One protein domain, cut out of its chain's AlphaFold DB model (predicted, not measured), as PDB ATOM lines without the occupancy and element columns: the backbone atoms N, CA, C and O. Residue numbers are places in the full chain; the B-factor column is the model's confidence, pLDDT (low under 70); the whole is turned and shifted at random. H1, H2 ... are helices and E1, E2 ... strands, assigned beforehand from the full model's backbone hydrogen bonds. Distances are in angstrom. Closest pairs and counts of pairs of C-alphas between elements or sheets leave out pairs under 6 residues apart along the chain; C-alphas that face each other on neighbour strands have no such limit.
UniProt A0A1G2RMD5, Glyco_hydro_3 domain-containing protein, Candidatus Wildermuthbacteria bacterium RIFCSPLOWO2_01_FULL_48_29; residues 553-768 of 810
ATOM      1  N   GLN A 553     175.590 335.752 292.491       97.88
ATOM      2  CA  GLN A 553     176.492 336.878 292.753       97.88
ATOM      3  C   GLN A 553     175.652 338.144 293.028       97.88
ATOM      4  O   GLN A 553     175.527 339.064 292.211       97.88
ATOM      5  N   GLU A 554     175.050 338.184 294.219       97.38
ATOM      6  CA  GLU A 554     174.323 339.348 294.765       97.38
ATOM      7  C   GLU A 554     175.288 340.400 295.338       97.38
ATOM      8  O   GLU A 554     174.968 341.592 295.375       97.38
ATOM      9  N   GLY A 555     176.497 339.978 295.713       94.69
ATOM     10  CA  GLY A 555     177.470 340.800 296.426       94.69
ATOM     11  C   GLY A 555     177.295 340.693 297.944       94.69
ATOM     12  O   GLY A 555     176.330 340.120 298.452       94.69
ATOM     13  N   GLY A 556     178.252 341.234 298.699       94.31
ATOM     14  CA  GLY A 556     178.260 341.124 300.156       94.31
ATOM     15  C   GLY A 556     178.219 339.663 300.618       94.31
ATOM     16  O   GLY A 556     179.012 338.839 300.158       94.31
ATOM     17  N   ALA A 557     177.277 339.347 301.512       91.75
ATOM     18  CA  ALA A 557     177.121 338.021 302.109       91.75
ATOM     19  C   ALA A 557     176.847 336.898 301.087       91.75
ATOM     20  O   ALA A 557     177.288 335.770 301.303       91.75
ATOM     21  N   ILE A 558     176.168 337.194 299.971       94.38
ATOM     22  CA  ILE A 558     175.889 336.223 298.906       94.38
ATOM     23  C   ILE A 558     176.762 336.548 297.686       94.38
ATOM     24  O   ILE A 558     176.338 337.115 296.680       94.38
ATOM     25  N   SER A 559     178.037 336.182 297.821       94.94
ATOM     26  CA  SER A 559     179.041 336.221 296.757       94.94
ATOM     27  C   SER A 559     179.665 334.829 296.634       94.94
ATOM     28  O   SER A 559     180.576 334.506 297.399       94.94
ATOM     29  N   ARG A 560     179.178 333.964 295.727       95.75
ATOM     30  CA  ARG A 560     179.733 332.596 295.612       95.75
ATOM     31  C   ARG A 560     181.197 332.598 295.156       95.75
ATOM     32  O   ARG A 560     181.948 331.705 295.545       95.75
ATOM     33  N   ILE A 561     181.600 333.590 294.356       94.31
ATOM     34  CA  ILE A 561     182.931 333.678 293.740       94.31
ATOM     35  C   ILE A 561     183.896 334.390 294.699       94.31
ATOM     36  O   ILE A 561     184.062 335.611 294.679       94.31
ATOM     37  N   ALA A 562     184.531 333.611 295.579       90.88
ATOM     38  CA  ALA A 562     185.365 334.125 296.669       90.88
ATOM     39  C   ALA A 562     186.598 334.925 296.196       90.88
ATOM     40  O   ALA A 562     186.994 335.883 296.865       90.88
ATOM     41  N   PHE A 563     187.166 334.600 295.031       89.94
ATOM     42  CA  PHE A 563     188.307 335.311 294.438       89.94
ATOM     43  C   PHE A 563     187.929 336.566 293.627       89.94
ATOM     44  O   PHE A 563     188.813 337.356 293.310       89.94
ATOM     45  N   GLY A 564     186.643 336.773 293.311       88.00
ATOM     46  CA  GLY A 564     186.186 337.878 292.456       88.00
ATOM     47  C   GLY A 564     186.442 339.258 293.067       88.00
ATOM     48  O   GLY A 564     186.440 339.416 294.292       88.00
ATOM     49  N   LYS A 565     186.675 340.267 292.237       90.88
ATOM     50  CA  LYS A 565     186.918 341.651 292.660       90.88
ATOM     51  C   LYS A 565     185.615 342.371 292.990       90.88
ATOM     52  O   LYS A 565     185.577 343.111 293.972       90.88
ATOM     53  N   GLU A 566     184.553 342.136 292.222       95.38
ATOM     54  CA  GLU A 566     183.272 342.811 292.409       95.38
ATOM     55  C   GLU A 566     182.356 342.004 293.348       95.38
ATOM     56  O   GLU A 566     181.721 341.006 292.988       95.38
ATOM     57  N   LYS A 567     182.311 342.468 294.604       95.19
ATOM     58  CA  LYS A 567     181.467 341.939 295.688       95.19
ATOM     59  C   LYS A 567     180.677 343.034 296.417       95.19
ATOM     60  O   LYS A 567     180.329 342.858 297.587       95.19
ATOM     61  N   THR A 568     180.417 344.172 295.778       97.75
ATOM     62  CA  THR A 568     179.687 345.303 296.368       97.75
ATOM     63  C   THR A 568     178.311 344.844 296.857       97.75
ATOM     64  O   THR A 568     177.480 344.376 296.078       97.75
ATOM     65  N   ALA A 569     178.072 344.929 298.168       97.50
ATOM     66  CA  ALA A 569     176.826 344.467 298.768       97.50
ATOM     67  C   ALA A 569     175.648 345.293 298.243       97.50
ATOM     68  O   ALA A 569     175.717 346.524 298.257       97.50
ATOM     69  N   GLN A 570     174.558 344.645 297.832       96.12
ATOM     70  CA  GLN A 570     173.388 345.340 297.285       96.12
ATOM     71  C   GLN A 570     172.798 346.369 298.276       96.12
ATOM     72  O   GLN A 570     172.369 347.452 297.886       96.12
ATOM     73  N   SER A 571     172.898 346.078 299.574       96.38
ATOM     74  CA  SER A 571     172.555 346.957 300.699       96.38
ATOM     75  C   SER A 571     173.454 348.196 300.865       96.38
ATOM     76  O   SER A 571     173.121 349.091 301.636       96.38
ATOM     77  N   THR A 572     174.565 348.291 300.126       97.12
ATOM     78  CA  THR A 572     175.482 349.453 300.091       97.12
ATOM     79  C   THR A 572     175.401 350.270 298.796       97.12
ATOM     80  O   THR A 572     176.190 351.197 298.602       97.12
ATOM     81  N   ILE A 573     174.452 349.951 297.911       97.69
ATOM     82  CA  ILE A 573     174.196 350.699 296.677       97.69
ATOM     83  C   ILE A 573     173.272 351.882 296.994       97.69
ATOM     84  O   ILE A 573     172.164 351.687 297.487       97.69
ATOM     85  N   GLN A 574     173.743 353.104 296.730       94.62
ATOM     86  CA  GLN A 574     173.097 354.357 297.145       94.62
ATOM     87  C   GLN A 574     172.459 355.140 295.993       94.62
ATOM     88  O   GLN A 574     171.532 355.911 296.229       94.62
ATOM     89  N   ASP A 575     172.934 354.972 294.755       97.50
ATOM     90  CA  ASP A 575     172.383 355.663 293.588       97.50
ATOM     91  C   ASP A 575     172.403 354.801 292.313       97.50
ATOM     92  O   ASP A 575     173.070 353.767 292.233       97.50
ATOM     93  N   GLN A 576     171.636 355.225 291.304       98.00
ATOM     94  CA  GLN A 576     171.460 354.485 290.048       98.00
ATOM     95  C   GLN A 576     172.757 354.364 289.229       98.00
ATOM     96  O   GLN A 576     172.915 353.390 288.499       98.00
ATOM     97  N   LYS A 577     173.695 355.316 289.343       98.06
ATOM     98  CA  LYS A 577     174.985 355.240 288.646       98.06
ATOM     99  C   LYS A 577     175.852 354.160 289.288       98.06
ATOM    100  O   LYS A 577     176.354 353.301 288.571       98.06
ATOM    101  N   GLN A 578     175.966 354.159 290.618       98.44
ATOM    102  CA  GLN A 578     176.654 353.093 291.352       98.44
ATOM    103  C   GLN A 578     176.010 351.728 291.064       98.44
ATOM    104  O   GLN A 578     176.722 350.751 290.853       98.44
ATOM    105  N   ALA A 579     174.677 351.656 291.024       98.62
ATOM    106  CA  ALA A 579     173.950 350.424 290.730       98.62
ATOM    107  C   ALA A 579     174.295 349.861 289.340       98.62
ATOM    108  O   ALA A 579     174.600 348.675 289.220       98.62
ATOM    109  N   TYR A 580     174.308 350.721 288.316       98.69
ATOM    110  CA  TYR A 580     174.734 350.378 286.957       98.69
ATOM    111  C   TYR A 580     176.208 349.943 286.905       98.69
ATOM    112  O   TYR A 580     176.502 348.881 286.363       98.69
ATOM    113  N   GLU A 581     177.128 350.701 287.515       98.25
ATOM    114  CA  GLU A 581     178.567 350.378 287.522       98.25
ATOM    115  C   GLU A 581     178.848 349.032 288.210       98.25
ATOM    116  O   GLU A 581     179.640 348.235 287.710       98.25
ATOM    117  N   VAL A 582     178.152 348.739 289.315       98.62
ATOM    118  CA  VAL A 582     178.200 347.434 289.993       98.62
ATOM    119  C   VAL A 582     177.629 346.325 289.108       98.62
ATOM    120  O   VAL A 582     178.221 345.251 289.036       98.62
ATOM    121  N   GLY A 583     176.509 346.566 288.421       98.44
ATOM    122  CA  GLY A 583     175.922 345.605 287.485       98.44
ATOM    123  C   GLY A 583     176.876 345.249 286.342       98.44
ATOM    124  O   GLY A 583     177.104 344.070 286.083       98.44
ATOM    125  N   GLN A 584     177.479 346.265 285.720       98.06
ATOM    126  CA  GLN A 584     178.416 346.114 284.609       98.06
ATOM    127  C   GLN A 584     179.686 345.361 285.024       98.06
ATOM    128  O   GLN A 584     179.963 344.295 284.479       98.06
ATOM    129  N   LEU A 585     180.416 345.853 286.034       97.94
ATOM    130  CA  LEU A 585     181.669 345.231 286.492       97.94
ATOM    131  C   LEU A 585     181.468 343.776 286.932       97.94
ATOM    132  O   LEU A 585     182.330 342.923 286.714       97.94
ATOM    133  N   ARG A 586     180.313 343.476 287.536       97.94
ATOM    134  CA  ARG A 586     179.961 342.115 287.933       97.94
ATOM    135  C   ARG A 586     179.678 341.223 286.736       97.94
ATOM    136  O   ARG A 586     180.124 340.081 286.729       97.94
ATOM    137  N   ALA A 587     178.938 341.717 285.748       98.00
ATOM    138  CA  ALA A 587     178.639 340.947 284.553       98.00
ATOM    139  C   ALA A 587     179.892 340.678 283.713       98.00
ATOM    140  O   ALA A 587     180.090 339.546 283.287       98.00
ATOM    141  N   GLU A 588     180.788 341.658 283.579       93.44
ATOM    142  CA  GLU A 588     182.102 341.483 282.952       93.44
ATOM    143  C   GLU A 588     182.937 340.406 283.676       93.44
ATOM    144  O   GLU A 588     183.470 339.497 283.033       93.44
ATOM    145  N   GLU A 589     183.000 340.437 285.016       95.25
ATOM    146  CA  GLU A 589     183.707 339.416 285.806       95.25
ATOM    147  C   GLU A 589     183.078 338.018 285.640       95.25
ATOM    148  O   GLU A 589     183.806 337.050 285.408       95.25
ATOM    149  N   LEU A 590     181.744 337.904 285.664       97.12
ATOM    150  CA  LEU A 590     181.018 336.646 285.433       97.12
ATOM    151  C   LEU A 590     181.215 336.092 284.011       97.12
ATOM    152  O   LEU A 590     181.555 334.914 283.863       97.12
ATOM    153  N   LYS A 591     181.072 336.937 282.980       93.06
ATOM    154  CA  LYS A 591     181.245 336.582 281.559       93.06
ATOM    155  C   LYS A 591     182.669 336.076 281.317       93.06
ATOM    156  O   LYS A 591     182.854 335.045 280.675       93.06
ATOM    157  N   SER A 592     183.668 336.695 281.958       89.31
ATOM    158  CA  SER A 592     185.073 336.251 281.909       89.31
ATOM    159  C   SER A 592     185.344 334.872 282.538       89.31
ATOM    160  O   SER A 592     186.427 334.312 282.343       89.31
ATOM    161  N   LEU A 593     184.396 334.317 283.300       90.75
ATOM    162  CA  LEU A 593     184.462 332.990 283.926       90.75
ATOM    163  C   LEU A 593     183.562 331.959 283.214       90.75
ATOM    164  O   LEU A 593     183.447 330.828 283.681       90.75
ATOM    165  N   GLY A 594     182.918 332.339 282.103       89.31
ATOM    166  CA  GLY A 594     181.961 331.510 281.360       89.31
ATOM    167  C   GLY A 594     180.576 331.391 282.014       89.31
ATOM    168  O   GLY A 594     179.701 330.695 281.492       89.31
ATOM    169  N   VAL A 595     180.354 332.069 283.145       96.94
ATOM    170  CA  VAL A 595     179.021 332.221 283.741       96.94
ATOM    171  C   VAL A 595     178.187 333.111 282.821       96.94
ATOM    172  O   VAL A 595     178.713 334.068 282.260       96.94
ATOM    173  N   ASN A 596     176.901 332.800 282.640       97.81
ATOM    174  CA  ASN A 596     176.034 333.544 281.717       97.81
ATOM    175  C   ASN A 596     174.645 333.906 282.275       97.81
ATOM    176  O   ASN A 596     173.969 334.741 281.677       97.81
ATOM    177  N   VAL A 597     174.257 333.374 283.440       98.81
ATOM    178  CA  VAL A 597     173.104 333.834 284.230       98.81
ATOM    179  C   VAL A 597     173.574 334.265 285.621       98.81
ATOM    180  O   VAL A 597     174.293 333.529 286.297       98.81
ATOM    181  N   ASN A 598     173.119 335.422 286.098       98.75
ATOM    182  CA  ASN A 598     173.254 335.805 287.503       98.75
ATOM    183  C   ASN A 598     171.888 335.764 288.194       98.75
ATOM    184  O   ASN A 598     170.903 336.331 287.709       98.75
ATOM    185  N   LEU A 599     171.830 335.127 289.360       98.75
ATOM    186  CA  LEU A 599     170.642 335.069 290.208       98.75
ATOM    187  C   LEU A 599     170.544 336.346 291.064       98.75
ATOM    188  O   LEU A 599     170.660 336.299 292.286       98.75
ATOM    189  N   SER A 600     170.412 337.504 290.412       98.12
ATOM    190  CA  SER A 600     170.487 338.849 291.004       98.12
ATOM    191  C   SER A 600     169.823 339.875 290.063       98.12
ATOM    192  O   SER A 600     169.958 339.705 288.844       98.12
ATOM    193  N   PRO A 601     169.158 340.949 290.550       98.38
ATOM    194  CA  PRO A 601     169.110 341.458 291.927       98.38
ATOM    195  C   PRO A 601     167.972 340.917 292.805       98.38
ATOM    196  O   PRO A 601     166.968 340.379 292.333       98.38
ATOM    197  N   VAL A 602     168.123 341.156 294.111       97.62
ATOM    198  CA  VAL A 602     167.110 340.918 295.146       97.62
ATOM    199  C   VAL A 602     166.184 342.136 295.261       97.62
ATOM    200  O   VAL A 602     166.643 343.257 295.478       97.62
ATOM    201  N   LEU A 603     164.876 341.924 295.124       97.00
ATOM    202  CA  LEU A 603     163.832 342.954 295.030       97.00
ATOM    203  C   LEU A 603     162.734 342.839 296.099       97.00
ATOM    204  O   LEU A 603     161.765 343.598 296.084       97.00
ATOM    205  N   ASP A 604     162.896 341.915 297.040       95.31
ATOM    206  CA  ASP A 604     162.023 341.729 298.193       95.31
ATOM    207  C   ASP A 604     161.877 343.017 299.036       95.31
ATOM    208  O   ASP A 604     162.859 343.603 299.494       95.31
ATOM    209  N   SER A 605     160.635 343.433 299.307       92.00
ATOM    210  CA  SER A 605     160.329 344.535 300.234       92.00
ATOM    211  C   SER A 605     160.466 344.069 301.697       92.00
ATOM    212  O   SER A 605     159.549 343.438 302.220       92.00
ATOM    213  N   THR A 606     161.585 344.378 302.364       92.25
ATOM    214  CA  THR A 606     161.931 343.874 303.718       92.25
ATOM    215  C   THR A 606     162.056 344.953 304.794       92.25
ATOM    216  O   THR A 606     162.589 346.028 304.530       92.25
ATOM    217  N   GLU A 607     161.701 344.612 306.035       91.50
ATOM    218  CA  GLU A 607     161.973 345.399 307.251       91.50
ATOM    219  C   GLU A 607     163.191 344.840 308.036       91.50
ATOM    220  O   GLU A 607     163.499 343.657 307.891       91.50
ATOM    221  N   PRO A 608     163.850 345.608 308.940       93.44
ATOM    222  CA  PRO A 608     165.093 345.212 309.646       93.44
ATOM    223  C   PRO A 608     165.053 343.962 310.548       93.44
ATOM    224  O   PRO A 608     166.026 343.657 311.234       93.44
ATOM    225  N   ARG A 609     163.912 343.274 310.617       93.06
ATOM    226  CA  ARG A 609     163.696 342.025 311.367       93.06
ATOM    227  C   ARG A 609     163.601 340.796 310.454       93.06
ATOM    228  O   ARG A 609     163.531 339.676 310.956       93.06
ATOM    229  N   ASP A 610     163.461 341.016 309.149       93.62
ATOM    230  CA  ASP A 610     163.153 339.979 308.173       93.62
ATOM    231  C   ASP A 610     164.457 339.289 307.738       93.62
ATOM    232  O   ASP A 610     165.490 339.938 307.575       93.62
ATOM    233  N   PHE A 611     164.420 337.972 307.525       92.31
ATOM    234  CA  PHE A 611     165.600 337.129 307.275       92.31
ATOM    235  C   PHE A 611     166.474 337.605 306.103       92.31
ATOM    236  O   PHE A 611     167.688 337.412 306.106       92.31
ATOM    237  N   LEU A 612     165.857 338.233 305.101       93.44
ATOM    238  CA  LEU A 612     166.513 338.641 303.865       93.44
ATOM    239  C   LEU A 612     167.112 340.063 303.909       93.44
ATOM    240  O   LEU A 612     167.760 340.462 302.947       93.44
ATOM    241  N   PHE A 613     166.889 340.833 304.981       94.06
ATOM    242  CA  PHE A 613     167.078 342.292 305.007       94.06
ATOM    243  C   PHE A 613     168.458 342.777 304.526       94.06
ATOM    244  O   PHE A 613     168.539 343.653 303.666       94.06
ATOM    245  N   ASP A 614     169.551 342.174 305.001       93.62
ATOM    246  CA  ASP A 614     170.917 342.593 304.641       93.62
ATOM    247  C   ASP A 614     171.272 342.365 303.152       93.62
ATOM    248  O   ASP A 614     172.277 342.897 302.667       93.62
ATOM    249  N   ARG A 615     170.455 341.592 302.416       95.50
ATOM    250  CA  ARG A 615     170.591 341.332 300.969       95.50
ATOM    251  C   ARG A 615     169.823 342.337 300.101       95.50
ATOM    252  O   ARG A 615     170.073 342.389 298.901       95.50
ATOM    253  N   THR A 616     168.900 343.126 300.656       95.25
ATOM    254  CA  THR A 616     168.020 344.020 299.879       95.25
ATOM    255  C   THR A 616     168.588 345.442 299.753       95.25
ATOM    256  O   THR A 616     169.512 345.832 300.471       95.25
ATOM    257  N   PHE A 617     168.067 346.239 298.809       96.56
ATOM    258  CA  PHE A 617     168.457 347.650 298.666       96.56
ATOM    259  C   PHE A 617     167.953 348.472 299.860       96.56
ATOM    260  O   PHE A 617     166.746 348.586 300.071       96.56
ATOM    261  N   GLN A 618     168.863 349.120 300.590       94.56
ATOM    262  CA  GLN A 618     168.570 349.880 301.815       94.56
ATOM    263  C   GLN A 618     167.998 351.278 301.504       94.56
ATOM    264  O   GLN A 618     168.608 352.308 301.781       94.56
ATOM    265  N   SER A 619     166.831 351.296 300.857       90.62
ATOM    266  CA  SER A 619     166.232 352.451 300.174       90.62
ATOM    267  C   SER A 619     164.696 352.375 300.172       90.62
ATOM    268  O   SER A 619     164.115 351.368 300.581       90.62
ATOM    269  N   GLY A 620     164.002 353.423 299.713       89.75
ATOM    270  CA  GLY A 620     162.539 353.363 299.562       89.75
ATOM    271  C   GLY A 620     162.107 352.374 298.466       89.75
ATOM    272  O   GLY A 620     162.808 352.210 297.481       89.75
ATOM    273  N   ARG A 621     160.923 351.747 298.552       89.81
ATOM    274  CA  ARG A 621     160.490 350.695 297.589       89.81
ATOM    275  C   ARG A 621     160.518 351.128 296.108       89.81
ATOM    276  O   ARG A 621     160.884 350.344 295.235       89.81
ATOM    277  N   LEU A 622     160.175 352.389 295.828       89.75
ATOM    278  CA  LEU A 622     160.303 353.016 294.502       89.75
ATOM    279  C   LEU A 622     161.770 353.148 294.057       89.75
ATOM    280  O   LEU A 622     162.096 352.935 292.894       89.75
ATOM    281  N   GLU A 623     162.641 353.520 294.988       94.62
ATOM    282  CA  GLU A 623     164.072 353.742 294.783       94.62
ATOM    283  C   GLU A 623     164.798 352.407 294.580       94.62
ATOM    284  O   GLU A 623     165.487 352.256 293.579       94.62
ATOM    285  N   ALA A 624     164.521 351.393 295.406       96.06
ATOM    286  CA  ALA A 624     164.995 350.017 295.244       96.06
ATOM    287  C   ALA A 624     164.715 349.464 293.836       96.06
ATOM    288  O   ALA A 624     165.608 348.912 293.198       96.06
ATOM    289  N   GLY A 625     163.502 349.675 293.311       96.62
ATOM    290  CA  GLY A 625     163.153 349.287 291.942       96.62
ATOM    291  C   GLY A 625     163.921 350.059 290.860       96.62
ATOM    292  O   GLY A 625     164.258 349.489 289.825       96.62
ATOM    293  N   GLN A 626     164.263 351.331 291.094       96.75
ATOM    294  CA  GLN A 626     165.101 352.127 290.184       96.75
ATOM    295  C   GLN A 626     166.586 351.733 290.247       96.75
ATOM    296  O   GLN A 626     167.234 351.653 289.203       96.75
ATOM    297  N   LEU A 627     167.120 351.458 291.442       98.50
ATOM    298  CA  LEU A 627     168.476 350.939 291.640       98.50
ATOM    299  C   LEU A 627     168.620 349.572 290.961       98.50
ATOM    300  O   LEU A 627     169.534 349.370 290.165       98.50
ATOM    301  N   ALA A 628     167.665 348.667 291.188       98.38
ATOM    302  CA  ALA A 628     167.605 347.380 290.510       98.38
ATOM    303  C   ALA A 628     167.514 347.529 288.991       98.38
ATOM    304  O   ALA A 628     168.249 346.848 288.286       98.38
ATOM    305  N   LYS A 629     166.675 348.441 288.477       98.44
ATOM    306  CA  LYS A 629     166.592 348.707 287.036       98.44
ATOM    307  C   LYS A 629     167.959 349.086 286.454       98.44
ATOM    308  O   LYS A 629     168.362 348.523 285.443       98.44
ATOM    309  N   ALA A 630     168.680 350.001 287.099       98.56
ATOM    310  CA  ALA A 630     169.993 350.432 286.629       98.56
ATOM    311  C   ALA A 630     171.051 349.314 286.725       98.56
ATOM    312  O   ALA A 630     171.838 349.137 285.798       98.56
ATOM    313  N   LEU A 631     171.022 348.505 287.789       98.75
ATOM    314  CA  LEU A 631     171.884 347.327 287.950       98.75
ATOM    315  C   LEU A 631     171.593 346.235 286.906       98.75
ATOM    316  O   LEU A 631     172.530 345.635 286.386       98.75
ATOM    317  N   LEU A 632     170.321 346.004 286.564       98.75
ATOM    318  CA  LEU A 632     169.907 345.110 285.476       98.75
ATOM    319  C   LEU A 632     170.432 345.599 284.121       98.75
ATOM    320  O   LEU A 632     170.964 344.805 283.354       98.75
ATOM    321  N   GLN A 633     170.338 346.905 283.845       98.19
ATOM    322  CA  GLN A 633     170.900 347.498 282.626       98.19
ATOM    323  C   GLN A 633     172.423 347.311 282.565       98.19
ATOM    324  O   GLN A 633     172.928 346.847 281.548       98.19
ATOM    325  N   GLY A 634     173.135 347.548 283.672       98.06
ATOM    326  CA  GLY A 634     174.569 347.266 283.768       98.06
ATOM    327  C   GLY A 634     174.906 345.794 283.509       98.06
ATOM    328  O   GLY A 634     175.811 345.507 282.732       98.06
ATOM    329  N   GLN A 635     174.157 344.847 284.090       98.31
ATOM    330  CA  GLN A 635     174.397 343.417 283.846       98.31
ATOM    331  C   GLN A 635     174.138 343.006 282.388       98.31
ATOM    332  O   GLN A 635     174.909 342.235 281.817       98.31
ATOM    333  N   LYS A 636     173.087 343.560 281.776       95.75
ATOM    334  CA  LYS A 636     172.711 343.319 280.380       95.75
ATOM    335  C   LYS A 636     173.749 343.878 279.401       95.75
ATOM    336  O   LYS A 636     174.125 343.185 278.464       95.75
ATOM    337  N   GLU A 637     174.269 345.079 279.658       93.19
ATOM    338  CA  GLU A 637     175.348 345.695 278.864       93.19
ATOM    339  C   GLU A 637     176.715 345.021 279.102       93.19
ATOM    340  O   GLU A 637     177.512 344.919 278.175       93.19
ATOM    341  N   GLY A 638     176.956 344.449 280.289       91.50
ATOM    342  CA  GLY A 638     178.072 343.526 280.543       91.50
ATOM    343  C   GLY A 638     177.882 342.117 279.951       91.50
ATOM    344  O   GLY A 638     178.789 341.287 280.027       91.50
ATOM    345  N   GLY A 639     176.726 341.831 279.340       90.62
ATOM    346  CA  GLY A 639     176.442 340.589 278.621       90.62
ATOM    347  C   GLY A 639     176.106 339.377 279.493       90.62
ATOM    348  O   GLY A 639     176.494 338.264 279.139       90.62
ATOM    349  N   ILE A 640     175.398 339.577 280.609       96.12
ATOM    350  CA  ILE A 640     174.876 338.511 281.479       96.12
ATOM    351  C   ILE A 640     173.348 338.569 281.562       96.12
ATOM    352  O   ILE A 640     172.757 339.629 281.773       96.12
ATOM    353  N   LEU A 641     172.715 337.398 281.460       98.38
ATOM    354  CA  LEU A 641     171.280 337.220 281.670       98.38
ATOM    355  C   LEU A 641     170.942 337.420 283.152       98.38
ATOM    356  O   LEU A 641     171.542 336.798 284.034       98.38
ATOM    357  N   SER A 642     169.967 338.277 283.435       98.25
ATOM    358  CA  SER A 642     169.659 338.709 284.799       98.25
ATOM    359  C   SER A 642     168.403 338.052 285.369       98.25
ATOM    360  O   SER A 642     167.458 337.741 284.641       98.25
ATOM    361  N   THR A 643     168.359 337.897 286.698       98.69
ATOM    362  CA  THR A 643     167.238 337.256 287.405       98.69
ATOM    363  C   THR A 643     166.708 338.141 288.523       98.69
ATOM    364  O   THR A 643     167.339 338.265 289.573       98.69
ATOM    365  N   VAL A 644     165.509 338.699 288.352       98.62
ATOM    366  CA  VAL A 644     164.824 339.376 289.464       98.62
ATOM    367  C   VAL A 644     164.250 338.348 290.439       98.62
ATOM    368  O   VAL A 644     163.514 337.443 290.035       98.62
ATOM    369  N   LYS A 645     164.579 338.473 291.729       97.94
ATOM    370  CA  LYS A 645     164.142 337.533 292.776       97.94
ATOM    371  C   LYS A 645     163.825 338.240 294.100       97.94
ATOM    372  O   LYS A 645     164.280 339.355 294.296       97.94
ATOM    373  N   HIS A 646     163.049 337.672 295.018       97.56
ATOM    374  CA  HIS A 646     162.309 336.407 294.946       97.56
ATOM    375  C   HIS A 646     160.816 336.745 294.855       97.56
ATOM    376  O   HIS A 646     160.219 337.217 295.816       97.56
ATOM    377  N   PHE A 647     160.194 336.586 293.689       98.38
ATOM    378  CA  PHE A 647     158.837 337.091 293.467       98.38
ATOM    379  C   PHE A 647     157.783 336.234 294.205       98.38
ATOM    380  O   PHE A 647     157.862 335.003 294.145       98.38
ATOM    381  N   PRO A 648     156.764 336.822 294.864       96.38
ATOM    382  CA  PRO A 648     156.507 338.256 295.033       96.38
ATOM    383  C   PRO A 648     157.244 338.895 296.228       96.38
ATOM    384  O   PRO A 648     157.352 340.118 296.273       96.38
ATOM    385  N   GLY A 649     157.757 338.108 297.182       93.19
ATOM    386  CA  GLY A 649     158.697 338.589 298.203       93.19
ATOM    387  C   GLY A 649     158.674 337.800 299.514       93.19
ATOM    388  O   GLY A 649     157.617 337.644 300.125       93.19
ATOM    389  N   TYR A 650     159.845 337.403 300.015       92.19
ATOM    390  CA  TYR A 650     160.067 336.858 301.364       92.19
ATOM    391  C   TYR A 650     159.963 337.922 302.489       92.19
ATOM    392  O   TYR A 650     160.275 337.647 303.651       92.19
ATOM    393  N   GLY A 651     159.525 339.144 302.169       82.06
ATOM    394  CA  GLY A 651     159.282 340.217 303.136       82.06
ATOM    395  C   GLY A 651     158.317 339.811 304.255       82.06
ATOM    396  O   GLY A 651     157.428 338.983 304.071       82.06
ATOM    397  N   THR A 652     158.484 340.411 305.433       87.12
ATOM    398  CA  THR A 652     157.824 340.081 306.713       87.12
ATOM    399  C   THR A 652     158.216 338.752 307.379       87.12
ATOM    400  O   THR A 652     157.829 338.531 308.531       87.12
ATOM    401  N   ILE A 653     159.001 337.885 306.722       93.56
ATOM    402  CA  ILE A 653     159.400 336.574 307.257       93.56
ATOM    403  C   ILE A 653     160.721 336.699 308.038       93.56
ATOM    404  O   ILE A 653     161.787 336.911 307.470       93.56
ATOM    405  N   ALA A 654     160.659 336.526 309.361       93.12
ATOM    406  CA  ALA A 654     161.791 336.701 310.287       93.12
ATOM    407  C   ALA A 654     162.642 335.430 310.539       93.12
ATOM    408  O   ALA A 654     163.367 335.346 311.529       93.12
ATOM    409  N   PHE A 655     162.528 334.406 309.689       92.94
ATOM    410  CA  PHE A 655     163.271 333.140 309.776       92.94
ATOM    411  C   PHE A 655     163.583 332.616 308.366       92.94
ATOM    412  O   PHE A 655     162.957 333.066 307.413       92.94
ATOM    413  N   ASN A 656     164.517 331.671 308.215       92.94
ATOM    414  CA  ASN A 656     164.844 331.118 306.894       92.94
ATOM    415  C   ASN A 656     163.681 330.247 306.341       92.94
ATOM    416  O   ASN A 656     163.411 329.187 306.921       92.94
ATOM    417  N   PRO A 657     163.016 330.639 305.232       91.50
ATOM    418  CA  PRO A 657     161.906 329.893 304.632       91.50
ATOM    419  C   PRO A 657     162.344 328.619 303.884       91.50
ATOM    420  O   PRO A 657     161.512 327.755 303.606       91.50
ATOM    421  N   GLU A 658     163.638 328.444 303.600       93.19
ATOM    422  CA  GLU A 658     164.203 327.200 303.047       93.19
ATOM    423  C   GLU A 658     164.036 326.032 304.041       93.19
ATOM    424  O   GLU A 658     163.788 324.891 303.655       93.19
ATOM    425  N   LEU A 659     164.142 326.325 305.346       95.12
ATOM    426  CA  LEU A 659     164.140 325.334 306.430       95.12
ATOM    427  C   LEU A 659     162.745 325.030 306.993       95.12
ATOM    428  O   LEU A 659     162.562 324.017 307.663       95.12
ATOM    429  N   LYS A 660     161.767 325.912 306.772       95.56
ATOM    430  CA  LYS A 660     160.381 325.735 307.218       95.56
ATOM    431  C   LYS A 660     159.442 326.506 306.300       95.56
ATOM    432  O   LYS A 660     159.664 327.687 306.061       95.56
ATOM    433  N   LEU A 661     158.361 325.869 305.849       96.75
ATOM    434  CA  LEU A 661     157.410 326.518 304.948       96.75
ATOM    435  C   LEU A 661     156.739 327.705 305.647       96.75
ATOM    436  O   LEU A 661     156.208 327.574 306.756       96.75
ATOM    437  N   ALA A 662     156.794 328.865 305.001       96.69
ATOM    438  CA  ALA A 662     156.142 330.075 305.470       96.69
ATOM    439  C   ALA A 662     154.739 330.192 304.863       96.69
ATOM    440  O   ALA A 662     154.554 330.006 303.658       96.69
ATOM    441  N   ALA A 663     153.775 330.548 305.708       96.56
ATOM    442  CA  ALA A 663     152.463 331.029 305.307       96.56
ATOM    443  C   ALA A 663     152.274 332.432 305.892       96.56
ATOM    444  O   ALA A 663     152.584 332.658 307.067       96.56
ATOM    445  N   VAL A 664     151.816 333.370 305.067       95.88
ATOM    446  CA  VAL A 664     151.552 334.763 305.447       95.88
ATOM    447  C   VAL A 664     150.181 335.192 304.931       95.88
ATOM    448  O   VAL A 664     149.742 334.760 303.864       95.88
ATOM    449  N   GLN A 665     149.490 336.043 305.694       93.69
ATOM    450  CA  GLN A 665     148.131 336.465 305.352       93.69
ATOM    451  C   GLN A 665     148.105 337.304 304.069       93.69
ATOM    452  O   GLN A 665     147.291 337.057 303.174       93.69
ATOM    453  N   ASP A 666     148.990 338.297 303.998       91.50
ATOM    454  CA  ASP A 666     148.947 339.387 303.028       91.50
ATOM    455  C   ASP A 666     149.926 339.170 301.869       91.50
ATOM    456  O   ASP A 666     151.017 338.622 302.037       91.50
ATOM    457  N   PHE A 667     149.544 339.639 300.683       92.94
ATOM    458  CA  PHE A 667     150.424 339.684 299.520       92.94
ATOM    459  C   PHE A 667     151.434 340.846 299.661       92.94
ATOM    460  O   PHE A 667     151.026 341.951 300.028       92.94
ATOM    461  N   PRO A 668     152.737 340.639 299.393       92.00
ATOM    462  CA  PRO A 668     153.768 341.643 299.644       92.00
ATOM    463  C   PRO A 668     153.758 342.765 298.596       92.00
ATOM    464  O   PRO A 668     153.189 342.647 297.510       92.00
ATOM    465  N   ASP A 669     154.430 343.873 298.915       91.81
ATOM    466  CA  ASP A 669     154.560 345.009 298.001       91.81
ATOM    467  C   ASP A 669     155.566 344.706 296.877       91.81
ATOM    468  O   ASP A 669     156.782 344.832 297.050       91.81
ATOM    469  N   ILE A 670     155.021 344.328 295.716       95.38
ATOM    470  CA  ILE A 670     155.754 344.022 294.481       95.38
ATOM    471  C   ILE A 670     156.202 345.262 293.687       95.38
ATOM    472  O   ILE A 670     156.774 345.108 292.607       95.38
ATOM    473  N   SER A 671     155.980 346.488 294.182       94.19
ATOM    474  CA  SER A 671     156.384 347.720 293.481       94.19
ATOM    475  C   SER A 671     157.847 347.720 292.996       94.19
ATOM    476  O   SER A 671     158.064 348.136 291.856       94.19
ATOM    477  N   PRO A 672     158.849 347.224 293.759       95.88
ATOM    478  CA  PRO A 672     160.231 347.174 293.280       95.88
ATOM    479  C   PRO A 672     160.392 346.347 291.992       95.88
ATOM    480  O   PRO A 672     161.090 346.779 291.076       95.88
ATOM    481  N   PHE A 673     159.678 345.219 291.867       96.75
ATOM    482  CA  PHE A 673     159.631 344.426 290.633       96.75
ATOM    483  C   PHE A 673     158.987 345.212 289.487       96.75
ATOM    484  O   PHE A 673     159.564 345.285 288.407       96.75
ATOM    485  N   VAL A 674     157.842 345.865 289.719       94.75
ATOM    486  CA  VAL A 674     157.135 346.655 288.688       94.75
ATOM    487  C   VAL A 674     158.016 347.777 288.116       94.75
ATOM    488  O   VAL A 674     157.971 348.037 286.913       94.75
ATOM    489  N   PHE A 675     158.858 348.413 288.938       94.31
ATOM    490  CA  PHE A 675     159.811 349.436 288.480       94.31
ATOM    491  C   PHE A 675     161.084 348.870 287.826       94.31
ATOM    492  O   PHE A 675     161.691 349.565 287.006       94.31
ATOM    493  N   ALA A 676     161.462 347.624 288.130       95.56
ATOM    494  CA  ALA A 676     162.615 346.939 287.543       95.56
ATOM    495  C   ALA A 676     162.303 346.228 286.210       95.56
ATOM    496  O   ALA A 676     163.158 346.201 285.324       95.56
ATOM    497  N   LEU A 677     161.082 345.706 286.021       93.56
ATOM    498  CA  LEU A 677     160.655 345.008 284.794       93.56
ATOM    499  C   LEU A 677     160.934 345.777 283.479       93.56
ATOM    500  O   LEU A 677     161.286 345.125 282.500       93.56
ATOM    501  N   PRO A 678     160.880 347.125 283.413       93.62
ATOM    502  CA  PRO A 678     161.300 347.901 282.238       93.62
ATOM    503  C   PRO A 678     162.817 347.941 281.941       93.62
ATOM    504  O   PRO A 678     163.241 348.811 281.176       93.62
ATOM    505  N   ALA A 679     163.640 347.101 282.581       94.38
ATOM    506  CA  ALA A 679     164.978 346.710 282.101       94.38
ATOM    507  C   ALA A 679     164.964 345.384 281.306       94.38
ATOM    508  O   ALA A 679     165.998 344.971 280.786       94.38
ATOM    509  N   GLU A 680     163.799 344.735 281.208       96.25
ATOM    510  CA  GLU A 680     163.583 343.458 280.520       96.25
ATOM    511  C   GLU A 680     164.490 342.330 281.057       96.25
ATOM    512  O   GLU A 680     165.232 341.739 280.273       96.25
ATOM    513  N   PRO A 681     164.471 342.032 282.379       97.62
ATOM    514  CA  PRO A 681     165.234 340.920 282.945       97.62
ATOM    515  C   PRO A 681     164.765 339.592 282.346       97.62
ATOM    516  O   PRO A 681     163.566 339.343 282.217       97.62
ATOM    517  N   GLU A 682     165.703 338.727 281.988       98.31
ATOM    518  CA  GLU A 682     165.407 337.529 281.203       98.31
ATOM    519  C   GLU A 682     164.822 336.395 282.060       98.31
ATOM    520  O   GLU A 682     164.069 335.560 281.549       98.31
ATOM    521  N   PHE A 683     165.088 336.413 283.371       98.88
ATOM    522  CA  PHE A 683     164.531 335.492 284.359       98.88
ATOM    523  C   PHE A 683     163.801 336.221 285.502       98.88
ATOM    524  O   PHE A 683     164.185 337.307 285.944       98.88
ATOM    525  N   LEU A 684     162.775 335.563 286.040       98.88
ATOM    526  CA  LEU A 684     162.071 335.944 287.264       98.88
ATOM    527  C   LEU A 684     161.954 334.697 288.151       98.88
ATOM    528  O   LEU A 684     161.328 333.711 287.754       98.88
ATOM    529  N   LEU A 685     162.580 334.733 289.331       98.88
ATOM    530  CA  LEU A 685     162.670 333.594 290.251       98.88
ATOM    531  C   LEU A 685     161.633 333.707 291.376       98.88
ATOM    532  O   LEU A 685     161.493 334.762 291.997       98.88
ATOM    533  N   LEU A 686     160.896 332.620 291.623       98.69
ATOM    534  CA  LEU A 686     159.729 332.578 292.512       98.69
ATOM    535  C   LEU A 686     160.046 332.122 293.932       98.69
ATOM    536  O   LEU A 686     160.605 331.048 294.118       98.69
ATOM    537  N   SER A 687     159.555 332.868 294.918       97.25
ATOM    538  CA  SER A 687     159.573 332.473 296.329       97.25
ATOM    539  C   SER A 687     158.698 331.241 296.620       97.25
ATOM    540  O   SER A 687     157.625 331.039 296.041       97.25
ATOM    541  N   ASN A 688     159.136 330.435 297.587       97.38
ATOM    542  CA  ASN A 688     158.436 329.241 298.060       97.38
ATOM    543  C   ASN A 688     157.634 329.545 299.347       97.38
ATOM    544  O   ASN A 688     157.921 329.020 300.423       97.38
ATOM    545  N   VAL A 689     156.631 330.428 299.239       97.94
ATOM    546  CA  VAL A 689     155.789 330.927 300.353       97.94
ATOM    547  C   VAL A 689     154.305 330.792 300.014       97.94
ATOM    548  O   VAL A 689     153.914 331.039 298.874       97.94
ATOM    549  N   ILE A 690     153.465 330.437 300.991       98.12
ATOM    550  CA  ILE A 690     151.999 330.489 300.871       98.12
ATOM    551  C   ILE A 690     151.526 331.912 301.213       98.12
ATOM    552  O   ILE A 690     151.770 332.395 302.320       98.12
ATOM    553  N   TYR A 691     150.822 332.571 300.289       97.62
ATOM    554  CA  TYR A 691     150.220 333.896 300.499       97.62
ATOM    555  C   TYR A 691     148.698 333.742 300.523       97.62
ATOM    556  O   TYR A 691     148.059 333.685 299.472       97.62
ATOM    557  N   GLU A 692     148.111 333.645 301.715       96.69
ATOM    558  CA  GLU A 692     146.729 333.174 301.910       96.69
ATOM    559  C   GLU A 692     145.669 334.027 301.192       96.69
ATOM    560  O   GLU A 692     144.662 333.501 300.718       96.69
ATOM    561  N   SER A 693     145.903 335.338 301.079       96.00
ATOM    562  CA  SER A 693     145.037 336.288 300.359       96.00
ATOM    563  C   SER A 693     145.001 336.082 298.837       96.00
ATOM    564  O   SER A 693     144.056 336.537 298.189       96.00
ATOM    565  N   LEU A 694     145.982 335.372 298.268       95.81
ATOM    566  CA  LEU A 694     146.018 334.956 296.864       95.81
ATOM    567  C   LEU A 694     145.661 333.468 296.728       95.81
ATOM    568  O   LEU A 694     144.703 333.101 296.037       95.81
ATOM    569  N   ASP A 695     146.432 332.603 297.385       96.75
ATOM    570  CA  ASP A 695     146.259 331.156 297.341       96.75
ATOM    571  C   ASP A 695     146.654 330.493 298.674       96.75
ATOM    572  O   ASP A 695     147.841 330.372 298.964       96.75
ATOM    573  N   PRO A 696     145.685 330.051 299.500       96.19
ATOM    574  CA  PRO A 696     145.970 329.400 300.779       96.19
ATOM    575  C   PRO A 696     146.283 327.897 300.649       96.19
ATOM    576  O   PRO A 696     146.621 327.264 301.644       96.19
ATOM    577  N   GLU A 697     146.141 327.302 299.457       94.88
ATOM    578  CA  GLU A 697     146.366 325.862 299.223       94.88
ATOM    579  C   GLU A 697     147.807 325.548 298.774       94.88
ATOM    580  O   GLU A 697     148.319 324.458 299.037       94.88
ATOM    581  N   TYR A 698     148.482 326.504 298.120       96.56
ATOM    582  CA  TYR A 698     149.751 326.287 297.423       96.56
ATOM    583  C   TYR A 698     150.797 327.368 297.731       96.56
ATOM    584  O   TYR A 698     150.453 328.549 297.790       96.56
ATOM    585  N   PRO A 699     152.093 327.004 297.835       97.94
ATOM    586  CA  PRO A 699     153.186 327.961 297.717       97.94
ATOM    587  C   PRO A 699     153.092 328.705 296.381       97.94
ATOM    588  O   PRO A 699     152.612 328.149 295.390       97.94
ATOM    589  N   PHE A 700     153.574 329.944 296.321       98.31
ATOM    590  CA  PHE A 700     153.436 330.794 295.137       98.31
ATOM    591  C   PHE A 700     153.993 330.136 293.865       98.31
ATOM    592  O   PHE A 700     153.338 330.153 292.824       98.31
ATOM    593  N   SER A 701     155.151 329.478 293.967       97.62
ATOM    594  CA  SER A 701     155.773 328.693 292.892       97.62
ATOM    595  C   SER A 701     154.916 327.539 292.352       97.62
ATOM    596  O   SER A 701     155.154 327.074 291.240       97.62
ATOM    597  N   PHE A 702     153.915 327.076 293.109       98.38
ATOM    598  CA  PHE A 702     152.976 326.015 292.729       98.38
ATOM    599  C   PHE A 702     151.592 326.573 292.328       98.38
ATOM    600  O   PHE A 702     150.762 325.811 291.834       98.38
ATOM    601  N   SER A 703     151.315 327.868 292.543       98.25
ATOM    602  CA  SER A 703     149.983 328.468 292.369       98.25
ATOM    603  C   SER A 703     149.725 328.936 290.927       98.25
ATOM    604  O   SER A 703     150.361 329.891 290.469       98.25
ATOM    605  N   PRO A 704     148.710 328.394 290.220       97.25
ATOM    606  CA  PRO A 704     148.306 328.908 288.908       97.25
ATOM    607  C   PRO A 704     147.813 330.363 288.951       97.25
ATOM    608  O   PRO A 704     147.886 331.063 287.943       97.25
ATOM    609  N   LYS A 705     147.339 330.847 290.110       97.50
ATOM    610  CA  LYS A 705     146.959 332.257 290.304       97.50
ATOM    611  C   LYS A 705     148.193 333.157 290.325       97.50
ATOM    612  O   LYS A 705     148.181 334.216 289.706       97.50
ATOM    613  N   GLY A 706     149.257 332.722 291.004       96.94
ATOM    614  CA  GLY A 706     150.531 333.437 291.062       96.94
ATOM    615  C   GLY A 706     151.188 333.576 289.689       96.94
ATOM    616  O   GLY A 706     151.565 334.677 289.287       96.94
ATOM    617  N   ILE A 707     151.237 332.487 288.919       97.69
ATOM    618  CA  ILE A 707     151.737 332.532 287.535       97.69
ATOM    619  C   ILE A 707     150.805 333.353 286.631       97.69
ATOM    620  O   ILE A 707     151.280 334.119 285.789       97.69
ATOM    621  N   GLY A 708     149.488 333.253 286.844       97.06
ATOM    622  CA  GLY A 708     148.482 334.084 286.182       97.06
ATOM    623  C   GLY A 708     148.747 335.579 286.359       97.06
ATOM    624  O   GLY A 708     148.794 336.294 285.363       97.06
ATOM    625  N   LEU A 709     149.028 336.032 287.585       97.12
ATOM    626  CA  LEU A 709     149.388 337.421 287.895       97.12
ATOM    627  C   LEU A 709     150.658 337.862 287.147       97.12
ATOM    628  O   LEU A 709     150.678 338.927 286.529       97.12
ATOM    629  N   ILE A 710     151.707 337.033 287.128       98.00
ATOM    630  CA  ILE A 710     152.965 337.356 286.430       98.00
ATOM    631  C   ILE A 710     152.754 337.499 284.914       98.00
ATOM    632  O   ILE A 710     153.274 338.434 284.302       98.00
ATOM    633  N   ARG A 711     151.993 336.586 284.296       95.50
ATOM    634  CA  ARG A 711     151.789 336.567 282.839       95.50
ATOM    635  C   ARG A 711     150.704 337.535 282.358       95.50
ATOM    636  O   ARG A 711     150.865 338.130 281.302       95.50
ATOM    637  N   SER A 712     149.608 337.689 283.101       93.75
ATOM    638  CA  SER A 712     148.433 338.475 282.681       93.75
ATOM    639  C   SER A 712     148.444 339.907 283.208       93.75
ATOM    640  O   SER A 712     148.175 340.828 282.440       93.75
ATOM    641  N   ASP A 713     148.775 340.102 284.487       92.00
ATOM    642  CA  ASP A 713     148.632 341.409 285.146       92.00
ATOM    643  C   ASP A 713     149.926 342.232 285.059       92.00
ATOM    644  O   ASP A 713     149.883 343.445 284.851       92.00
ATOM    645  N   LEU A 714     151.088 341.573 285.174       93.31
ATOM    646  CA  LEU A 714     152.403 342.202 284.995       93.31
ATOM    647  C   LEU A 714     152.924 342.150 283.553       93.31
ATOM    648  O   LEU A 714     153.818 342.923 283.208       93.31
ATOM    649  N   GLY A 715     152.391 341.256 282.712       93.69
ATOM    650  CA  GLY A 715     152.830 341.092 281.322       93.69
ATOM    651  C   GLY A 715     154.298 340.669 281.180       93.69
ATOM    652  O   GLY A 715     154.950 341.043 280.207       93.69
ATOM    653  N   PHE A 716     154.847 339.940 282.157       97.12
ATOM    654  CA  PHE A 716     156.215 339.434 282.070       97.12
ATOM    655  C   PHE A 716     156.293 338.311 281.033       97.12
ATOM    656  O   PHE A 716     155.543 337.339 281.126       97.12
ATOM    657  N   GLU A 717     157.235 338.403 280.089       93.06
ATOM    658  CA  GLU A 717     157.397 337.433 278.991       93.06
ATOM    659  C   GLU A 717     158.652 336.548 279.090       93.06
ATOM    660  O   GLU A 717     158.710 335.516 278.421       93.06
ATOM    661  N   GLY A 718     159.599 336.859 279.982       97.00
ATOM    662  CA  GLY A 718     160.825 336.073 280.197       97.00
ATOM    663  C   GLY A 718     160.598 334.698 280.843       97.00
ATOM    664  O   GLY A 718     159.469 334.210 280.961       97.00
ATOM    665  N   ILE A 719     161.677 334.043 281.272       98.75
ATOM    666  CA  ILE A 719     161.634 332.723 281.915       98.75
ATOM    667  C   ILE A 719     161.182 332.859 283.368       98.75
ATOM    668  O   ILE A 719     161.808 333.556 284.162       98.75
ATOM    669  N   ILE A 720     160.110 332.155 283.738       98.88
ATOM    670  CA  ILE A 720     159.758 331.974 285.149       98.88
ATOM    671  C   ILE A 720     160.512 330.746 285.668       98.88
ATOM    672  O   ILE A 720     160.387 329.655 285.100       98.88
ATOM    673  N   LEU A 721     161.279 330.950 286.739       98.88
ATOM    674  CA  LEU A 721     162.175 329.989 287.385       98.88
ATOM    675  C   LEU A 721     161.725 329.767 288.842       98.88
ATOM    676  O   LEU A 721     161.275 330.706 289.496       98.88
ATOM    677  N   THR A 722     161.825 328.553 289.382       98.88
ATOM    678  CA  THR A 722     161.621 328.341 290.829       98.88
ATOM    679  C   THR A 722     162.875 328.694 291.628       98.88
ATOM    680  O   THR A 722     163.991 328.530 291.139       98.88
ATOM    681  N   ASP A 723     162.698 329.087 292.888       98.00
ATOM    682  CA  ASP A 723     163.707 328.852 293.931       98.00
ATOM    683  C   ASP A 723     163.910 327.329 294.151       98.00
ATOM    684  O   ASP A 723     163.187 326.514 293.561       98.00
ATOM    685  N   ASP A 724     164.891 326.914 294.957       98.06
ATOM    686  CA  ASP A 724     165.283 325.497 295.074       98.06
ATOM    687  C   ASP A 724     164.128 324.584 295.526       98.06
ATOM    688  O   ASP A 724     163.538 324.747 296.597       98.06
ATOM    689  N   LEU A 725     163.817 323.573 294.713       98.62
ATOM    690  CA  LEU A 725     162.738 322.624 294.974       98.62
ATOM    691  C   LEU A 725     163.133 321.466 295.897       98.62
ATOM    692  O   LEU A 725     162.243 320.810 296.438       98.62
ATOM    693  N   ASN A 726     164.429 321.220 296.128       96.94
ATOM    694  CA  ASN A 726     164.886 320.261 297.145       96.94
ATOM    695  C   ASN A 726     165.236 320.919 298.494       96.94
ATOM    696  O   ASN A 726     166.035 320.365 299.255       96.94
ATOM    697  N   GLN A 727     164.657 322.079 298.806       96.25
ATOM    698  CA  GLN A 727     164.752 322.667 300.142       96.25
ATOM    699  C   GLN A 727     163.861 321.912 301.160       96.25
ATOM    700  O   GLN A 727     162.763 321.466 300.795       96.25
ATOM    701  N   PRO A 728     164.275 321.781 302.440       97.75
ATOM    702  CA  PRO A 728     163.509 321.066 303.467       97.75
ATOM    703  C   PRO A 728     162.048 321.503 303.590       97.75
ATOM    704  O   PRO A 728     161.161 320.660 303.694       97.75
ATOM    705  N   SER A 729     161.761 322.805 303.491       96.94
ATOM    706  CA  SER A 729     160.399 323.323 303.638       96.94
ATOM    707  C   SER A 729     159.395 322.790 302.614       96.94
ATOM    708  O   SER A 729     158.207 322.711 302.930       96.94
ATOM    709  N   LEU A 730     159.842 322.387 301.423       98.19
ATOM    710  CA  LEU A 730     158.989 321.705 300.451       98.19
ATOM    711  C   LEU A 730     158.985 320.190 300.673       98.19
ATOM    712  O   LEU A 730     157.909 319.596 300.689       98.19
ATOM    713  N   LEU A 731     160.154 319.579 300.899       97.69
ATOM    714  CA  LEU A 731     160.301 318.128 301.087       97.69
ATOM    715  C   LEU A 731     159.541 317.585 302.313       97.69
ATOM    716  O   LEU A 731     158.999 316.483 302.251       97.69
ATOM    717  N   ASP A 732     159.448 318.364 303.394       97.69
ATOM    718  CA  ASP A 732     158.719 317.992 304.615       97.69
ATOM    719  C   ASP A 732     157.186 318.083 304.461       97.69
ATOM    720  O   ASP A 732     156.447 317.515 305.268       97.69
ATOM    721  N   ASN A 733     156.688 318.797 303.442       97.75
ATOM    722  CA  ASN A 733     155.257 319.088 303.250       97.75
ATOM    723  C   ASN A 733     154.660 318.448 301.984       97.75
ATOM    724  O   ASN A 733     153.453 318.206 301.923       97.75
ATOM    725  N   TYR A 734     155.481 318.149 300.974       97.94
ATOM    726  CA  TYR A 734     155.050 317.659 299.669       97.94
ATOM    727  C   TYR A 734     155.944 316.514 299.179       97.94
ATOM    728  O   TYR A 734     157.155 316.511 299.367       97.94
ATOM    729  N   ASN A 735     155.353 315.538 298.487       97.75
ATOM    730  CA  ASN A 735     156.132 314.492 297.824       97.75
ATOM    731  C   ASN A 735     156.783 315.020 296.527       97.75
ATOM    732  O   ASN A 735     156.302 315.985 295.927       97.75
ATOM    733  N   LEU A 736     157.838 314.345 296.055       96.94
ATOM    734  CA  LEU A 736     158.617 314.772 294.884       96.94
ATOM    735  C   LEU A 736     157.792 314.881 293.585       96.94
ATOM    736  O   LEU A 736     158.114 315.706 292.733       96.94
ATOM    737  N   GLU A 737     156.713 314.107 293.428       97.56
ATOM    738  CA  GLU A 737     155.830 314.213 292.259       97.56
ATOM    739  C   GLU A 737     155.009 315.510 292.284       97.56
ATOM    740  O   GLU A 737     154.895 316.187 291.261       97.56
ATOM    741  N   THR A 738     154.500 315.907 293.455       98.00
ATOM    742  CA  THR A 738     153.877 317.224 293.648       98.00
ATOM    743  C   THR A 738     154.896 318.344 293.427       98.00
ATOM    744  O   THR A 738     154.611 319.272 292.676       98.00
ATOM    745  N   ILE A 739     156.086 318.238 294.026       98.50
ATOM    746  CA  ILE A 739     157.144 319.258 293.931       98.50
ATOM    747  C   ILE A 739     157.575 319.491 292.477       98.50
ATOM    748  O   ILE A 739     157.604 320.631 292.025       98.50
ATOM    749  N   ALA A 740     157.869 318.428 291.721       97.88
ATOM    750  CA  ALA A 740     158.336 318.557 290.341       97.88
ATOM    751  C   ALA A 740     157.220 318.975 289.365       97.88
ATOM    752  O   ALA A 740     157.468 319.728 288.426       97.88
ATOM    753  N   ALA A 741     155.988 318.483 289.551       98.25
ATOM    754  CA  ALA A 741     154.928 318.665 288.561       98.25
ATOM    755  C   ALA A 741     154.024 319.885 288.804       98.25
ATOM    756  O   ALA A 741     153.405 320.356 287.851       98.25
ATOM    757  N   SER A 742     153.890 320.392 290.035       98.38
ATOM    758  CA  SER A 742     152.996 321.528 290.326       98.38
ATOM    759  C   SER A 742     153.451 322.865 289.721       98.38
ATOM    760  O   SER A 742     152.608 323.497 289.080       98.38
ATOM    761  N   PRO A 743     154.738 323.277 289.783       98.62
ATOM    762  CA  PRO A 743     155.210 324.488 289.100       98.62
ATOM    763  C   PRO A 743     154.910 324.466 287.595       98.62
ATOM    764  O   PRO A 743     154.360 325.415 287.035       98.62
ATOM    765  N   LEU A 744     155.191 323.334 286.945       98.62
ATOM    766  CA  LEU A 744     154.978 323.143 285.509       98.62
ATOM    767  C   LEU A 744     153.487 323.146 285.133       98.62
ATOM    768  O   LEU A 744     153.117 323.672 284.085       98.62
ATOM    769  N   LYS A 745     152.605 322.607 285.989       98.06
ATOM    770  CA  LYS A 745     151.138 322.713 285.825       98.06
ATOM    771  C   LYS A 745     150.648 324.155 285.986       98.06
ATOM    772  O   LYS A 745     149.739 324.551 285.264       98.06
ATOM    773  N   ALA A 746     151.243 324.923 286.900       97.81
ATOM    774  CA  ALA A 746     150.923 326.332 287.117       97.81
ATOM    775  C   ALA A 746     151.418 327.247 285.979       97.81
ATOM    776  O   ALA A 746     150.821 328.293 285.746       97.81
ATOM    777  N   GLY A 747     152.463 326.838 285.249       97.69
ATOM    778  CA  GLY A 747     153.017 327.556 284.091       97.69
ATOM    779  C   GLY A 747     154.420 328.140 284.305       97.69
ATOM    780  O   GLY A 747     154.866 328.965 283.504       97.69
ATOM    781  N   VAL A 748     155.118 327.722 285.367       98.69
ATOM    782  CA  VAL A 748     156.566 327.924 285.523       98.69
ATOM    783  C   VAL A 748     157.300 327.201 284.393       98.69
ATOM    784  O   VAL A 748     156.885 326.116 283.986       98.69
ATOM    785  N   ASN A 749     158.379 327.793 283.879       98.62
ATOM    786  CA  ASN A 749     159.071 327.269 282.699       98.62
ATOM    787  C   ASN A 749     160.317 326.465 283.040       98.62
ATOM    788  O   ASN A 749     160.635 325.524 282.321       98.62
ATOM    789  N   MET A 750     161.012 326.839 284.113       98.81
ATOM    790  CA  MET A 750     162.242 326.190 284.540       98.81
ATOM    791  C   MET A 750     162.177 325.874 286.036       98.81
ATOM    792  O   MET A 750     161.758 326.709 286.837       98.81
ATOM    793  N   ILE A 751     162.572 324.661 286.413       98.81
ATOM    794  CA  ILE A 751     162.552 324.176 287.795       98.81
ATOM    795  C   ILE A 751     163.978 323.944 288.296       98.81
ATOM    796  O   ILE A 751     164.807 323.343 287.606       98.81
ATOM    797  N   MET A 752     164.264 324.457 289.490       98.75
ATOM    798  CA  MET A 752     165.587 324.422 290.108       98.75
ATOM    799  C   MET A 752     165.686 323.294 291.135       98.75
ATOM    800  O   MET A 752     164.826 323.161 292.002       98.75
ATOM    801  N   PHE A 753     166.769 322.526 291.069       98.62
ATOM    802  CA  PHE A 753     167.164 321.566 292.100       98.62
ATOM    803  C   PHE A 753     168.648 321.763 292.407       98.62
ATOM    804  O   PHE A 753     169.491 321.495 291.551       98.62
ATOM    805  N   SER A 754     169.002 322.211 293.614       97.12
ATOM    806  CA  SER A 754     170.409 322.410 294.018       97.12
ATOM    807  C   SER A 754     171.218 321.103 294.153       97.12
ATOM    808  O   SER A 754     172.446 321.136 294.324       97.12
ATOM    809  N   GLN A 755     170.538 319.954 294.056       96.69
ATOM    810  CA  GLN A 755     171.103 318.609 294.092       96.69
ATOM    811  C   GLN A 755     170.634 317.757 292.899       96.69
ATOM    812  O   GLN A 755     169.447 317.473 292.715       96.69
ATOM    813  N   ASP A 756     171.602 317.260 292.135       95.44
ATOM    814  CA  ASP A 756     171.442 316.388 290.973       95.44
ATOM    815  C   ASP A 756     170.674 315.093 291.286       95.44
ATOM    816  O   ASP A 756     169.941 314.583 290.439       95.44
ATOM    817  N   SER A 757     170.804 314.570 292.506       96.56
ATOM    818  CA  SER A 757     170.095 313.380 292.985       96.56
ATOM    819  C   SER A 757     168.573 313.563 292.967       96.56
ATOM    820  O   SER A 757     167.851 312.684 292.488       96.56
ATOM    821  N   TYR A 758     168.086 314.727 293.406       97.88
ATOM    822  CA  TYR A 758     166.672 315.089 293.327       97.88
ATOM    823  C   TYR A 758     166.255 315.397 291.889       97.88
ATOM    824  O   TYR A 758     165.202 314.929 291.461       97.88
ATOM    825  N   ALA A 759     167.100 316.083 291.109       98.06
ATOM    826  CA  ALA A 759     166.837 316.334 289.691       98.06
ATOM    827  C   ALA A 759     166.654 315.029 288.886       98.06
ATOM    828  O   ALA A 759     165.741 314.936 288.068       98.06
ATOM    829  N   LYS A 760     167.458 313.990 289.157       97.88
ATOM    830  CA  LYS A 760     167.366 312.664 288.514       97.88
ATOM    831  C   LYS A 760     166.017 311.984 288.758       97.88
ATOM    832  O   LYS A 760     165.374 311.532 287.808       97.88
ATOM    833  N   GLU A 761     165.569 311.925 290.010       98.12
ATOM    834  CA  GLU A 761     164.287 311.300 290.365       98.12
ATOM    835  C   GLU A 761     163.074 312.176 289.996       98.12
ATOM    836  O   GLU A 761     162.022 311.640 289.637       98.12
ATOM    837  N   ALA A 762     163.224 313.505 289.986       98.19
ATOM    838  CA  ALA A 762     162.226 314.440 289.467       98.19
ATOM    839  C   ALA A 762     162.049 314.295 287.947       98.19
ATOM    840  O   ALA A 762     160.920 314.140 287.484       98.19
ATOM    841  N   HIS A 763     163.141 314.256 287.173       97.88
ATOM    842  CA  HIS A 763     163.112 314.050 285.720       97.88
ATOM    843  C   HIS A 763     162.411 312.734 285.367       97.88
ATOM    844  O   HIS A 763     161.387 312.740 284.694       97.88
ATOM    845  N   LYS A 764     162.875 311.617 285.942       96.81
ATOM    846  CA  LYS A 764     162.275 310.273 285.831       96.81
ATOM    847  C   LYS A 764     160.787 310.233 286.222       96.81
ATOM    848  O   LYS A 764     160.002 309.493 285.625       96.81
ATOM    849  N   THR A 765     160.384 311.033 287.208       97.12
ATOM    850  CA  THR A 765     158.980 311.198 287.614       97.12
ATOM    851  C   THR A 765     158.168 311.962 286.567       97.12
ATOM    852  O   THR A 765     157.075 311.520 286.211       97.12
ATOM    853  N   LEU A 766     158.708 313.049 286.010       97.75
ATOM    854  CA  LEU A 766     158.067 313.804 284.935       97.75
ATOM    855  C   LEU A 766     157.972 312.998 283.634       97.75
ATOM    856  O   LEU A 766     156.901 313.006 283.032       97.75
ATOM    857  N   SER A 767     159.005 312.233 283.247       96.06
ATOM    858  CA  SER A 767     158.980 311.344 282.070       96.06
ATOM    859  C   SER A 767     157.775 310.396 282.097       96.06
ATOM    860  O   SER A 767     157.052 310.283 281.113       96.06
ATOM    861  N   ARG A 768     157.499 309.782 283.256       95.81
ATOM    862  CA  ARG A 768     156.319 308.930 283.484       95.81
ATOM    863  C   ARG A 768     154.999 309.710 283.452       95.81
ATOM    864  O   ARG A 768     153.983 309.183 283.007       95.81
TER     865      ARG A 768
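This is residues 553 to 768 of the 810 residues of the protein "Glyco_hydro_3 domain-containing protein" of Candidatus Wildermuthbacteria bacterium RIFCSPLOWO2_01_FULL_48_29 (UniProt A0A1G2RMD5). A small parallel sheet, E2, E4 and E6, lies in the middle, with H1, H2 and H3 gathered on its E2 side and E7, H5, H6 and H7 on its E6 side. H4 grazes the sheet, and E4 runs on at 76 degrees into E5, which makes a second, tiny parallel sheet with E3; long loops fill much of the rest. The printed part has 216 residues, with seven named helices and seven named strands in the order E1 H1 H2 E2 E3 H3 E4 E5 H4 E6 H5 H6 E7 H7. The class is mixed, helices and strands, with 107 residues, under half, in named elements. The whole is compact, with a radius of gyration of the C-alphas of 16.7 A and spans of 47 by 36 by 31 A.

E1, residues 553 to 555, begins with C-alpha 553 at (176.492, 336.878, 292.753). H1, 576 to 591, is 22.1 A long, and H2, 621 to 637, 24.4 A. E2, 641 to 647, is 17.1 A long, with C-alpha 641 at (171.280, 337.220, 281.670). E3 is 662 to 664, H3 671 to 679, E4 683 to 686, E5 689 to 691, H4 704 to 713, E6 719 to 722 and H5 728 to 731. H6, 736 to 746, is 15.9 A long; E7 is 751 to 753. H7, 756 to 768, is 18.5 A long and ends with C-alpha 768 at (156.319, 308.930, 283.484).

In the sheet E2 E4 E6, N 644 and O 683 are 3.1 A apart, and N 684 and O 719 2.9 A, both within hydrogen-bond range. In E3 and E5, parallel, N 664 and O 690 are 2.9 A apart, within that range. H3 is on the sheet at a height over the sheet of 10.1 A. H2 only grazes the sheet with residues 628 to 636. H2 touches H3 at a shallow tilt of 24 degrees, closest C-alphas Gly 625 and Pro 672, 3.8 A. H1 touches H2 at a steep tilt of 38 degrees, closest C-alphas Gln 584 and Gly 634, 4.1 A. H4 and H6 touch only at their ends, closest C-alphas Pro 704 and Ala 746, 4.1 A. H7 touches H6 with residues 762 to 766 alone, at a steep tilt of 66 degrees, closest C-alphas Ala 740 and Ala 762, 5.7 A. H5 and H6 are close but not clearly touching, closest C-alphas Leu 730 and Ile 739, 7.2 A. E1 and E7 pair with no named strand. Every O i to N i+4 pair is within hydrogen-bond range in H1, H2, H4 and H7, against 3 of 5 in H3 and 5 of 7 in H6; H5 is too short for such a pair.

The C-alphas of Asp 575 and Arg 768, the two farthest apart, are 50.4 A apart. The printed part has no cut. The links E1 to H1, H1 to H2, E2 to E3 and E5 to H4 are long. The mean pLDDT of the printed part is 96.0, and no printed residue is under 70.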